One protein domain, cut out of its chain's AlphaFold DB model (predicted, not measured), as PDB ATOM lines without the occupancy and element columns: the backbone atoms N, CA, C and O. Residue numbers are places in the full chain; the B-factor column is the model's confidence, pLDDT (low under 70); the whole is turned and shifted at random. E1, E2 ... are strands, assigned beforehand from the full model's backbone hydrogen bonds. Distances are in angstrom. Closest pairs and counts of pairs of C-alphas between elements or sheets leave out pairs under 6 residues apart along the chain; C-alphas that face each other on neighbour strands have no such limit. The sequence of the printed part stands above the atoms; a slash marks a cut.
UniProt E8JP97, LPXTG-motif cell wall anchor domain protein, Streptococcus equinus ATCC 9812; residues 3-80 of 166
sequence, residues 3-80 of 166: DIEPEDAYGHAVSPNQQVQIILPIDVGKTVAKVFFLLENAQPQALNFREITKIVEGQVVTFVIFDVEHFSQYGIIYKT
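What this domain is: This is residues 3 to 80 of the 166 residues of the protein "LPXTG-motif cell wall anchor domain protein" of Streptococcus equinus ATCC 9812 (UniProt E8JP97). Two small three-stranded sheets, E1 E5 E4 and E3 E2 E6, face each other as a loose sandwich with crossed strands, and E3 runs on into E4 from one sheet to the other. The turns of the hairpins E2 and E3 and E4 and E5 lie at opposite ends, and residues 3 to 19 form a long stretch without a named element. The printed part has 78 residues, with six named strands in the order E1 to E6, no named helix, and both sheets antiparallel: all strand. It is only just loose, close to compact, with a radius of gyration of the C-alphas of 13.9 A, and flat, spanning 33 by 33 by 17 A.

Where its parts are: After residues 3 to 19, E1, residues 20 to 26, begins at C-alpha 20 (18.140, -22.999, 32.929) and is 19.1 A long. E2 is residues 32 to 38, 16.8 A, and E3 residues 45 to 47. E4, residues 49 to 56, is 20.5 A long; E5, residues 59 to 68, is the longest at 27.6 A. E6, residues 73 to 78, 16.7 A, ends at C-alpha 78 (18.871, -24.447, 55.765).

How they stand to each other: In the strongly twisted sheet E1 E5 E4, inner strand E5 has N 66 and O 22 of E1 at 3.2 A and N 61 and O 54 of E4 at 2.8 A, within hydrogen-bond range. In the other, E2 has N 36 and O 75 of E6 at 2.9 A and N 37 and O 45 of E3 at 2.8 A. The sheets' strands stand at 47 degrees; the closest C-alphas of E2 and E4, Val 35 and Phe 49, are 6.8 A apart. E3 runs on into E4 at 48 degrees. E1 and E6 are apart.

The domain as a whole: The two farthest C-alphas, those of Asn 41 and Gly 58, are 42.1 A apart. The printed part has no cut, no link between strands is long, and no printed residue is under 70 in pLDDT.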
ATOM      1  N   ASP A   3      24.547 -32.870  43.148       88.75
ATOM      2  CA  ASP A   3      25.316 -32.916  41.911       88.75
ATOM      3  C   ASP A   3      24.305 -33.074  40.778       88.75
ATOM      4  O   ASP A   3      23.425 -33.934  40.866       88.75
ATOM      5  N   ILE A   4      24.324 -32.160  39.811       85.06
ATOM      6  CA  ILE A   4      23.275 -32.060  38.795       85.06
ATOM      7  C   ILE A   4      23.929 -32.124  37.424       85.06
ATOM      8  O   ILE A   4      24.588 -31.175  37.006       85.06
ATOM      9  N   GLU A   5      23.666 -33.217  36.716       88.75
ATOM     10  CA  GLU A   5      24.081 -33.452  35.337       88.75
ATOM     11  C   GLU A   5      22.819 -33.595  34.472       88.75
ATOM     12  O   GLU A   5      22.006 -34.490  34.713       88.75
ATOM     13  N   PRO A   6      22.557 -32.672  33.531       86.25
ATOM     14  CA  PRO A   6      21.390 -32.775  32.674       86.25
ATOM     15  C   PRO A   6      21.644 -33.827  31.593       86.25
ATOM     16  O   PRO A   6      22.682 -33.820  30.935       86.25
ATOM     17  N   GLU A   7      20.664 -34.698  31.379       91.06
ATOM     18  CA  GLU A   7      20.722 -35.769  30.386       91.06
ATOM     19  C   GLU A   7      19.676 -35.554  29.283       91.06
ATOM     20  O   GLU A   7      18.615 -34.960  29.509       91.06
ATOM     21  N   ASP A   8      19.967 -36.036  28.077       89.31
ATOM     22  CA  ASP A   8      18.975 -36.158  27.013       89.31
ATOM     23  C   ASP A   8      18.037 -37.363  27.231       89.31
ATOM     24  O   ASP A   8      18.154 -38.131  28.185       89.31
ATOM     25  N   ALA A   9      17.080 -37.558  26.320       92.62
ATOM     26  CA  ALA A   9      16.126 -38.668  26.400       92.62
ATOM     27  C   ALA A   9      16.768 -40.069  26.288       92.62
ATOM     28  O   ALA A   9      16.087 -41.068  26.523       92.62
ATOM     29  N   TYR A  10      18.042 -40.148  25.904       93.25
ATOM     30  CA  TYR A  10      18.808 -41.379  25.743       93.25
ATOM     31  C   TYR A  10      19.795 -41.608  26.902       93.25
ATOM     32  O   TYR A  10      20.504 -42.614  26.893       93.25
ATOM     33  N   GLY A  11      19.812 -40.722  27.906       91.00
ATOM     34  CA  GLY A  11      20.706 -40.807  29.064       91.00
ATOM     35  C   GLY A  11      22.120 -40.298  28.780       91.00
ATOM     36  O   GLY A  11      23.065 -40.685  29.466       91.00
ATOM     37  N   HIS A  12      22.309 -39.484  27.739       89.94
ATOM     38  CA  HIS A  12      23.592 -38.842  27.475       89.94
ATOM     39  C   HIS A  12      23.652 -37.473  28.136       89.94
ATOM     40  O   HIS A  12      22.739 -36.663  27.975       89.94
ATOM     41  N   ALA A  13      24.758 -37.197  28.826       88.25
ATOM     42  CA  ALA A  13      25.022 -35.893  29.408       88.25
ATOM     43  C   ALA A  13      25.011 -34.804  28.328       88.25
ATOM     44  O   ALA A  13      25.682 -34.904  27.296       88.25
ATOM     45  N   VAL A  14      24.252 -33.745  28.581       87.06
ATOM     46  CA  VAL A  14      24.179 -32.561  27.728       87.06
ATOM     47  C   VAL A  14      24.696 -31.343  28.479       87.06
ATOM     48  O   VAL A  14      24.767 -31.308  29.698       87.06
ATOM     49  N   SER A  15      25.088 -30.305  27.751       84.12
ATOM     50  CA  SER A  15      25.434 -29.010  28.342       84.12
ATOM     51  C   SER A  15      24.559 -27.947  27.700       84.12
ATOM     52  O   SER A  15      24.863 -27.488  26.596       84.12
ATOM     53  N   PRO A  16      23.435 -27.592  28.344       81.25
ATOM     54  CA  PRO A  16      22.587 -26.510  27.885       81.25
ATOM     55  C   PRO A  16      23.395 -25.223  27.721       81.25
ATOM     56  O   PRO A  16      24.180 -24.830  28.576       81.25
ATOM     57  N   ASN A  17      23.183 -24.568  26.592       81.25
ATOM     58  CA  ASN A  17      23.840 -23.339  26.157       81.25
ATOM     59  C   ASN A  17      22.993 -22.089  26.464       81.25
ATOM     60  O   ASN A  17      23.245 -21.005  25.939       81.25
ATOM     61  N   GLN A  18      21.978 -22.245  27.312       85.31
ATOM     62  CA  GLN A  18      21.092 -21.192  27.787       85.31
ATOM     63  C   GLN A  18      20.943 -21.302  29.299       85.31
ATOM     64  O   GLN A  18      21.127 -22.377  29.874       85.31
ATOM     65  N   GLN A  19      20.555 -20.193  29.925       88.94
ATOM     66  CA  GLN A  19      20.185 -20.197  31.330       88.94
ATOM     67  C   GLN A  19      19.000 -21.141  31.549       88.94
ATOM     68  O   GLN A  19      17.986 -21.081  30.851       88.94
ATOM     69  N   VAL A  20      19.138 -22.004  32.541       89.94
ATOM     70  CA  VAL A  20      18.140 -22.999  32.929       89.94
ATOM     71  C   VAL A  20      17.688 -22.767  34.357       89.94
ATOM     72  O   VAL A  20      18.396 -22.193  35.182       89.94
ATOM     73  N   GLN A  21      16.494 -23.260  34.650       92.00
ATOM     74  CA  GLN A  21      15.896 -23.157  35.963       92.00
ATOM     75  C   GLN A  21      15.907 -24.513  36.656       92.00
ATOM     76  O   GLN A  21      15.335 -25.479  36.151       92.00
ATOM     77  N   ILE A  22      16.516 -24.567  37.836       91.25
ATOM     78  CA  ILE A  22      16.561 -25.760  38.676       91.25
ATOM     79  C   ILE A  22      15.483 -25.655  39.750       91.25
ATOM     80  O   ILE A  22      15.328 -24.614  40.388       91.25
ATOM     81  N   ILE A  23      14.740 -26.744  39.954       92.69
ATOM     82  CA  ILE A  23      13.674 -26.856  40.954       92.69
ATOM     83  C   ILE A  23      13.994 -28.053  41.849       92.69
ATOM     84  O   ILE A  23      13.973 -29.188  41.382       92.69
ATOM     85  N   LEU A  24      14.266 -27.808  43.130       92.00
ATOM     86  CA  LEU A  24      14.587 -28.862  44.099       92.00
ATOM     87  C   LEU A  24      13.585 -28.862  45.257       92.00
ATOM     88  O   LEU A  24      13.238 -27.784  45.747       92.00
ATOM     89  N   PRO A  25      13.116 -30.034  45.722       92.44
ATOM     90  CA  PRO A  25      12.260 -30.109  46.899       92.44
ATOM     91  C   PRO A  25      13.039 -29.711  48.160       92.44
ATOM     92  O   PRO A  25      14.213 -30.046  48.327       92.44
ATOM     93  N   ILE A  26      12.367 -28.995  49.054       92.81
ATOM     94  CA  ILE A  26      12.850 -28.637  50.386       92.81
ATOM     95  C   ILE A  26      12.274 -29.642  51.381       92.81
ATOM     96  O   ILE A  26      11.082 -29.955  51.343       92.81
ATOM     97  N   ASP A  27      13.114 -30.120  52.296       88.12
ATOM     98  CA  ASP A  27      12.673 -31.002  53.372       88.12
ATOM     99  C   ASP A  27      11.594 -30.338  54.241       88.12
ATOM    100  O   ASP A  27      11.675 -29.155  54.589       88.12
ATOM    101  N   VAL A  28      10.609 -31.130  54.664       87.00
ATOM    102  CA  VAL A  28       9.498 -30.664  55.501       87.00
ATOM    103  C   VAL A  28      10.016 -29.988  56.777       87.00
ATOM    104  O   VAL A  28      10.861 -30.527  57.491       87.00
ATOM    105  N   GLY A  29       9.489 -28.797  57.077       84.88
ATOM    106  CA  GLY A  29       9.852 -28.028  58.273       84.88
ATOM    107  C   GLY A  29      11.206 -27.310  58.194       84.88
ATOM    108  O   GLY A  29      11.643 -26.734  59.194       84.88
ATOM    109  N   LYS A  30      11.872 -27.321  57.032       90.00
ATOM    110  CA  LYS A  30      13.079 -26.528  56.780       90.00
ATOM    111  C   LYS A  30      12.764 -25.331  55.887       90.00
ATOM    112  O   LYS A  30      11.852 -25.358  55.070       90.00
ATOM    113  N   THR A  31      13.561 -24.281  56.037       89.25
ATOM    114  CA  THR A  31      13.530 -23.088  55.181       89.25
ATOM    115  C   THR A  31      14.931 -22.854  54.657       89.25
ATOM    116  O   THR A  31      15.901 -23.009  55.405       89.25
ATOM    117  N   VAL A  32      15.067 -22.485  53.390       91.75
ATOM    118  CA  VAL A  32      16.375 -22.243  52.793       91.75
ATOM    119  C   VAL A  32      16.913 -20.905  53.296       91.75
ATOM    120  O   VAL A  32      16.236 -19.879  53.327       91.75
ATOM    121  N   ALA A  33      18.158 -20.925  53.760       91.56
ATOM    122  CA  ALA A  33      18.907 -19.727  54.106       91.56
ATOM    123  C   ALA A  33      19.677 -19.212  52.892       91.56
ATOM    124  O   ALA A  33      19.671 -18.013  52.625       91.56
ATOM    125  N   LYS A  34      20.378 -20.117  52.199       90.31
ATOM    126  CA  LYS A  34      21.264 -19.798  51.077       90.31
ATOM    127  C   LYS A  34      21.325 -20.962  50.096       90.31
ATOM    128  O   LYS A  34      21.329 -22.121  50.514       90.31
ATOM    129  N   VAL A  35      21.461 -20.626  48.819       91.50
ATOM    130  CA  VAL A  35      21.844 -21.547  47.747       91.50
ATOM    131  C   VAL A  35      23.185 -21.077  47.200       91.50
ATOM    132  O   VAL A  35      23.407 -19.872  47.071       91.50
ATOM    133  N   PHE A  36      24.099 -22.002  46.925       91.44
ATOM    134  CA  PHE A  36      25.398 -21.678  46.347       91.44
ATOM    135  C   PHE A  36      25.821 -22.698  45.300       91.44
ATOM    136  O   PHE A  36      25.532 -23.888  45.414       91.44
ATOM    137  N   PHE A  37      26.528 -22.194  44.300       88.94
ATOM    138  CA  PHE A  37      27.241 -22.956  43.297       88.94
ATOM    139  C   PHE A  37      28.676 -23.200  43.767       88.94
ATOM    140  O   PHE A  37      29.336 -22.293  44.285       88.94
ATOM    141  N   LEU A  38      29.143 -24.434  43.620       85.81
ATOM    142  CA  LEU A  38      30.491 -24.853  43.973       85.81
ATOM    143  C   LEU A  38      31.284 -25.074  42.687       85.81
ATOM    144  O   LEU A  38      31.031 -26.034  41.966       85.81
ATOM    145  N   LEU A  39      32.256 -24.202  42.418       80.94
ATOM    146  CA  LEU A  39      33.278 -24.491  41.416       80.94
ATOM    147  C   LEU A  39      34.399 -25.295  42.074       80.94
ATOM    148  O   LEU A  39      34.801 -25.006  43.206       80.94
ATOM    149  N   GLU A  40      34.957 -26.247  41.334       75.94
ATOM    150  CA  GLU A  40      36.163 -26.948  41.758       75.94
ATOM    151  C   GLU A  40      37.288 -25.941  42.042       75.94
ATOM    152  O   GLU A  40      37.686 -25.158  41.180       75.94
ATOM    153  N   ASN A  41      37.811 -25.970  43.270       74.50
ATOM    154  CA  ASN A  41      38.925 -25.136  43.738       74.50
ATOM    155  C   ASN A  41      38.656 -23.619  43.825       74.50
ATOM    156  O   ASN A  41      39.608 -22.849  43.962       74.50
ATOM    157  N   ALA A  42      37.396 -23.171  43.797       77.81
ATOM    158  CA  ALA A  42      37.058 -21.757  43.977       77.81
ATOM    159  C   ALA A  42      36.186 -21.501  45.215       77.81
ATOM    160  O   ALA A  42      35.722 -22.417  45.896       77.81
ATOM    161  N   GLN A  43      35.967 -20.217  45.516       82.69
ATOM    162  CA  GLN A  43      35.010 -19.833  46.550       82.69
ATOM    163  C   GLN A  43      33.573 -20.136  46.095       82.69
ATOM    164  O   GLN A  43      33.251 -19.910  44.926       82.69
ATOM    165  N   PRO A  44      32.692 -20.596  47.002       87.00
ATOM    166  CA  PRO A  44      31.285 -20.803  46.683       87.00
ATOM    167  C   PRO A  44      30.617 -19.509  46.206       87.00
ATOM    168  O   PRO A  44      30.691 -18.480  46.879       87.00
ATOM    169  N   GLN A  45      29.911 -19.570  45.079       88.56
ATOM    170  CA  GLN A  45      29.155 -18.446  44.536       88.56
ATOM    171  C   GLN A  45      27.710 -18.508  45.029       88.56
ATOM    172  O   GLN A  45      27.004 -19.481  44.775       88.56
ATOM    173  N   ALA A  46      27.241 -17.473  45.728       90.38
ATOM    174  CA  ALA A  46      25.850 -17.403  46.166       90.38
ATOM    175  C   ALA A  46      24.902 -17.211  44.972       90.38
ATOM    176  O   ALA A  46      25.164 -16.393  44.089       90.38
ATOM    177  N   LEU A  47      23.787 -17.940  44.977       91.25
ATOM    178  CA  LEU A  47      22.742 -17.851  43.964       91.25
ATOM    179  C   LEU A  47      21.478 -17.223  44.546       91.25
ATOM    180  O   LEU A  47      21.091 -17.492  45.688       91.25
ATOM    181  N   ASN A  48      20.809 -16.417  43.724       93.25
ATOM    182  CA  ASN A  48      19.464 -15.949  44.027       93.25
ATOM    183  C   ASN A  48      18.488 -17.116  43.892       93.25
ATOM    184  O   ASN A  48      18.550 -17.885  42.934       93.25
ATOM    185  N   PHE A  49      17.573 -17.233  44.847       94.75
ATOM    186  CA  PHE A  49      16.571 -18.284  44.844       94.75
ATOM    187  C   PHE A  49      15.217 -17.750  45.296       94.75
ATOM    188  O   PHE A  49      15.112 -16.712  45.950       94.75
ATOM    189  N   ARG A  50      14.173 -18.501  44.961       94.81
ATOM    190  CA  ARG A  50      12.806 -18.285  45.433       94.81
ATOM    191  C   ARG A  50      12.217 -19.595  45.927       94.81
ATOM    192  O   ARG A  50      12.515 -20.651  45.376       94.81
ATOM    193  N   GLU A  51      11.373 -19.524  46.944       93.50
ATOM    194  CA  GLU A  51      10.635 -20.681  47.445       93.50
ATOM    195  C   GLU A  51       9.208 -20.658  46.898       93.50
ATOM    196  O   GLU A  51       8.557 -19.611  46.867       93.50
ATOM    197  N   ILE A  52       8.716 -21.810  46.455       93.88
ATOM    198  CA  ILE A  52       7.319 -21.991  46.062       93.88
ATOM    199  C   ILE A  52       6.732 -23.182  46.806       93.88
ATOM    200  O   ILE A  52       7.394 -24.197  46.978       93.88
ATOM    201  N   THR A  53       5.468 -23.093  47.194       93.25
ATOM    202  CA  THR A  53       4.754 -24.222  47.797       93.25
ATOM    203  C   THR A  53       3.714 -24.731  46.814       93.25
ATOM    204  O   THR A  53       2.924 -23.950  46.280       93.25
ATOM    205  N   LYS A  54       3.722 -26.038  46.550       92.38
ATOM    206  CA  LYS A  54       2.777 -26.708  45.652       92.38
ATOM    207  C   LYS A  54       2.245 -27.982  46.291       92.38
ATOM    208  O   LYS A  54       2.885 -28.574  47.153       92.38
ATOM    209  N   ILE A  55       1.069 -28.402  45.843       92.75
ATOM    210  CA  ILE A  55       0.504 -29.698  46.210       92.75
ATOM    211  C   ILE A  55       0.932 -30.704  45.140       92.75
ATOM    212  O   ILE A  55       0.576 -30.540  43.974       92.75
ATOM    213  N   VAL A  56       1.696 -31.721  45.531       90.94
ATOM    214  CA  VAL A  56       2.142 -32.825  44.671       90.94
ATOM    215  C   VAL A  56       1.645 -34.116  45.304       90.94
ATOM    216  O   VAL A  56       1.885 -34.349  46.483       90.94
ATOM    217  N   GLU A  57       0.873 -34.909  44.557       92.44
ATOM    218  CA  GLU A  57       0.285 -36.169  45.052       92.44
ATOM    219  C   GLU A  57      -0.510 -36.013  46.370       92.44
ATOM    220  O   GLU A  57      -0.523 -36.886  47.233       92.44
ATOM    221  N   GLY A  58      -1.178 -34.866  46.545       91.06
ATOM    222  CA  GLY A  58      -1.955 -34.554  47.752       91.06
ATOM    223  C   GLY A  58      -1.125 -34.090  48.956       91.06
ATOM    224  O   GLY A  58      -1.704 -33.752  49.985       91.06
ATOM    225  N   GLN A  59       0.201 -34.014  48.833       91.25
ATOM    226  CA  GLN A  59       1.099 -33.510  49.870       91.25
ATOM    227  C   GLN A  59       1.548 -32.082  49.563       91.25
ATOM    228  O   GLN A  59       1.821 -31.732  48.416       91.25
ATOM    229  N   VAL A  60       1.634 -31.248  50.600       91.06
ATOM    230  CA  VAL A  60       2.195 -29.898  50.492       91.06
ATOM    231  C   VAL A  60       3.716 -30.015  50.467       91.06
ATOM    232  O   VAL A  60       4.323 -30.392  51.467       91.06
ATOM    233  N   VAL A  61       4.323 -29.682  49.331       93.88
ATOM    234  CA  VAL A  61       5.772 -29.716  49.121       93.88
ATOM    235  C   VAL A  61       6.252 -28.311  48.779       93.88
ATOM    236  O   VAL A  61       5.709 -27.648  47.890       93.88
ATOM    237  N   THR A  62       7.272 -27.846  49.492       93.94
ATOM    238  CA  THR A  62       7.952 -26.590  49.172       93.94
ATOM    239  C   THR A  62       9.165 -26.896  48.305       93.94
ATOM    240  O   THR A  62       9.883 -27.860  48.550       93.94
ATOM    241  N   PHE A  63       9.388 -26.086  47.281       94.88
ATOM    242  CA  PHE A  63      10.511 -26.196  46.365       94.88
ATOM    243  C   PHE A  63      11.331 -24.920  46.406       94.88
ATOM    244  O   PHE A  63      10.775 -23.824  46.485       94.88
ATOM    245  N   VAL A  64      12.644 -25.065  46.282       95.12
ATOM    246  CA  VAL A  64      13.540 -23.964  45.960       95.12
ATOM    247  C   VAL A  64      13.739 -23.916  44.452       95.12
ATOM    248  O   VAL A  64      13.917 -24.950  43.808       95.12
ATOM    249  N   ILE A  65      13.690 -22.711  43.894       95.19
ATOM    250  CA  ILE A  65      13.937 -22.460  42.481       95.19
ATOM    251  C   ILE A  65      15.053 -21.441  42.335       95.19
ATOM    252  O   ILE A  65      14.998 -20.378  42.955       95.19
ATOM    253  N   PHE A  66      16.027 -21.746  41.489       93.62
ATOM    254  CA  PHE A  66      17.131 -20.856  41.153       93.62
ATOM    255  C   PHE A  66      17.552 -21.065  39.699       93.62
ATOM    256  O   PHE A  66      17.348 -22.139  39.131       93.62
ATOM    257  N   ASP A  67      18.107 -20.016  39.103       92.56
ATOM    258  CA  ASP A  67      18.530 -20.017  37.707       92.56
ATOM    259  C   ASP A  67      20.050 -20.202  37.630       92.56
ATOM    260  O   ASP A  67      20.792 -19.644  38.444       92.56
ATOM    261  N   VAL A  68      20.514 -21.002  36.670       89.19
ATOM    262  CA  VAL A  68      21.929 -21.364  36.518       89.19
ATOM    263  C   VAL A  68      22.362 -21.322  35.057       89.19
ATOM    264  O   VAL A  68      21.563 -21.538  34.148       89.19
ATOM    265  N   GLU A  69      23.646 -21.050  34.844       85.62
ATOM    266  CA  GLU A  69      24.282 -21.041  33.517       85.62
ATOM    267  C   GLU A  69      25.205 -22.247  33.304       85.62
ATOM    268  O   GLU A  69      25.490 -22.635  32.174       85.62
ATOM    269  N   HIS A  70      25.670 -22.858  34.393       81.38
ATOM    270  CA  HIS A  70      26.593 -23.988  34.386       81.38
ATOM    271  C   HIS A  70      26.088 -25.051  35.336       81.38
ATOM    272  O   HIS A  70      25.615 -24.691  36.410       81.38
ATOM    273  N   PHE A  71      26.234 -26.317  34.958       80.00
ATOM    274  CA  PHE A  71      25.825 -27.484  35.735       80.00
ATOM    275  C   PHE A  71      27.033 -28.095  36.439       80.00
ATOM    276  O   PHE A  71      28.045 -28.371  35.799       80.00
ATOM    277  N   SER A  72      26.940 -28.238  37.759       81.75
ATOM    278  CA  SER A  72      27.916 -28.939  38.597       81.75
ATOM    279  C   SER A  72      27.301 -29.130  39.995       81.75
ATOM    280  O   SER A  72      26.103 -29.393  40.129       81.75
ATOM    281  N   GLN A  73      28.098 -28.945  41.045       86.56
ATOM    282  CA  GLN A  73      27.700 -29.116  42.429       86.56
ATOM    283  C   GLN A  73      27.019 -27.866  42.998       86.56
ATOM    284  O   GLN A  73      27.519 -26.740  42.911       86.56
ATOM    285  N   TYR A  74      25.898 -28.082  43.681       89.62
ATOM    286  CA  TYR A  74      25.159 -27.051  44.398       89.62
ATOM    287  C   TYR A  74      24.936 -27.428  45.855       89.62
ATOM    288  O   TYR A  74      24.658 -28.574  46.231       89.62
ATOM    289  N   GLY A  75      24.999 -26.414  46.705       88.88
ATOM    290  CA  GLY A  75      24.677 -26.531  48.110       88.88
ATOM    291  C   GLY A  75      23.449 -25.719  48.484       88.88
ATOM    292  O   GLY A  75      23.262 -24.587  48.045       88.88
ATOM    293  N   ILE A  76      22.630 -26.308  49.351       91.19
ATOM    294  CA  ILE A  76      21.525 -25.637  50.030       91.19
ATOM    295  C   ILE A  76      21.866 -25.632  51.518       91.19
ATOM    296  O   ILE A  76      22.095 -26.689  52.107       91.19
ATOM    297  N   ILE A  77      21.903 -24.448  52.125       91.31
ATOM    298  CA  ILE A  77      21.975 -24.291  53.580       91.31
ATOM    299  C   ILE A  77      20.577 -23.973  54.079       91.31
ATOM    300  O   ILE A  77      19.944 -23.028  53.609       91.31
ATOM    301  N   TYR A  78      20.118 -24.731  55.070       92.44
ATOM    302  CA  TYR A  78      18.871 -24.447  55.765       92.44
ATOM    303  C   TYR A  78      19.091 -23.455  56.900       92.44
ATOM    304  O   TYR A  78      20.148 -23.429  57.535       92.44
ATOM    305  N   LYS A  79      18.069 -22.647  57.177       89.31
ATOM    306  CA  LYS A  79      18.032 -21.832  58.386       89.31
ATOM    307  C   LYS A  79      17.999 -22.771  59.582       89.31
ATOM    308  O   LYS A  79      17.146 -23.655  59.667       89.31
ATOM    309  N   THR A  80      18.913 -22.570  60.521       82.19
ATOM    310  CA  THR A  80      18.777 -23.167  61.844       82.19
ATOM    311  C   THR A  80      17.527 -22.560  62.470       82.19
ATOM    312  O   THR A  80      17.421 -21.335  62.523       82.19
TER     313      THR A  80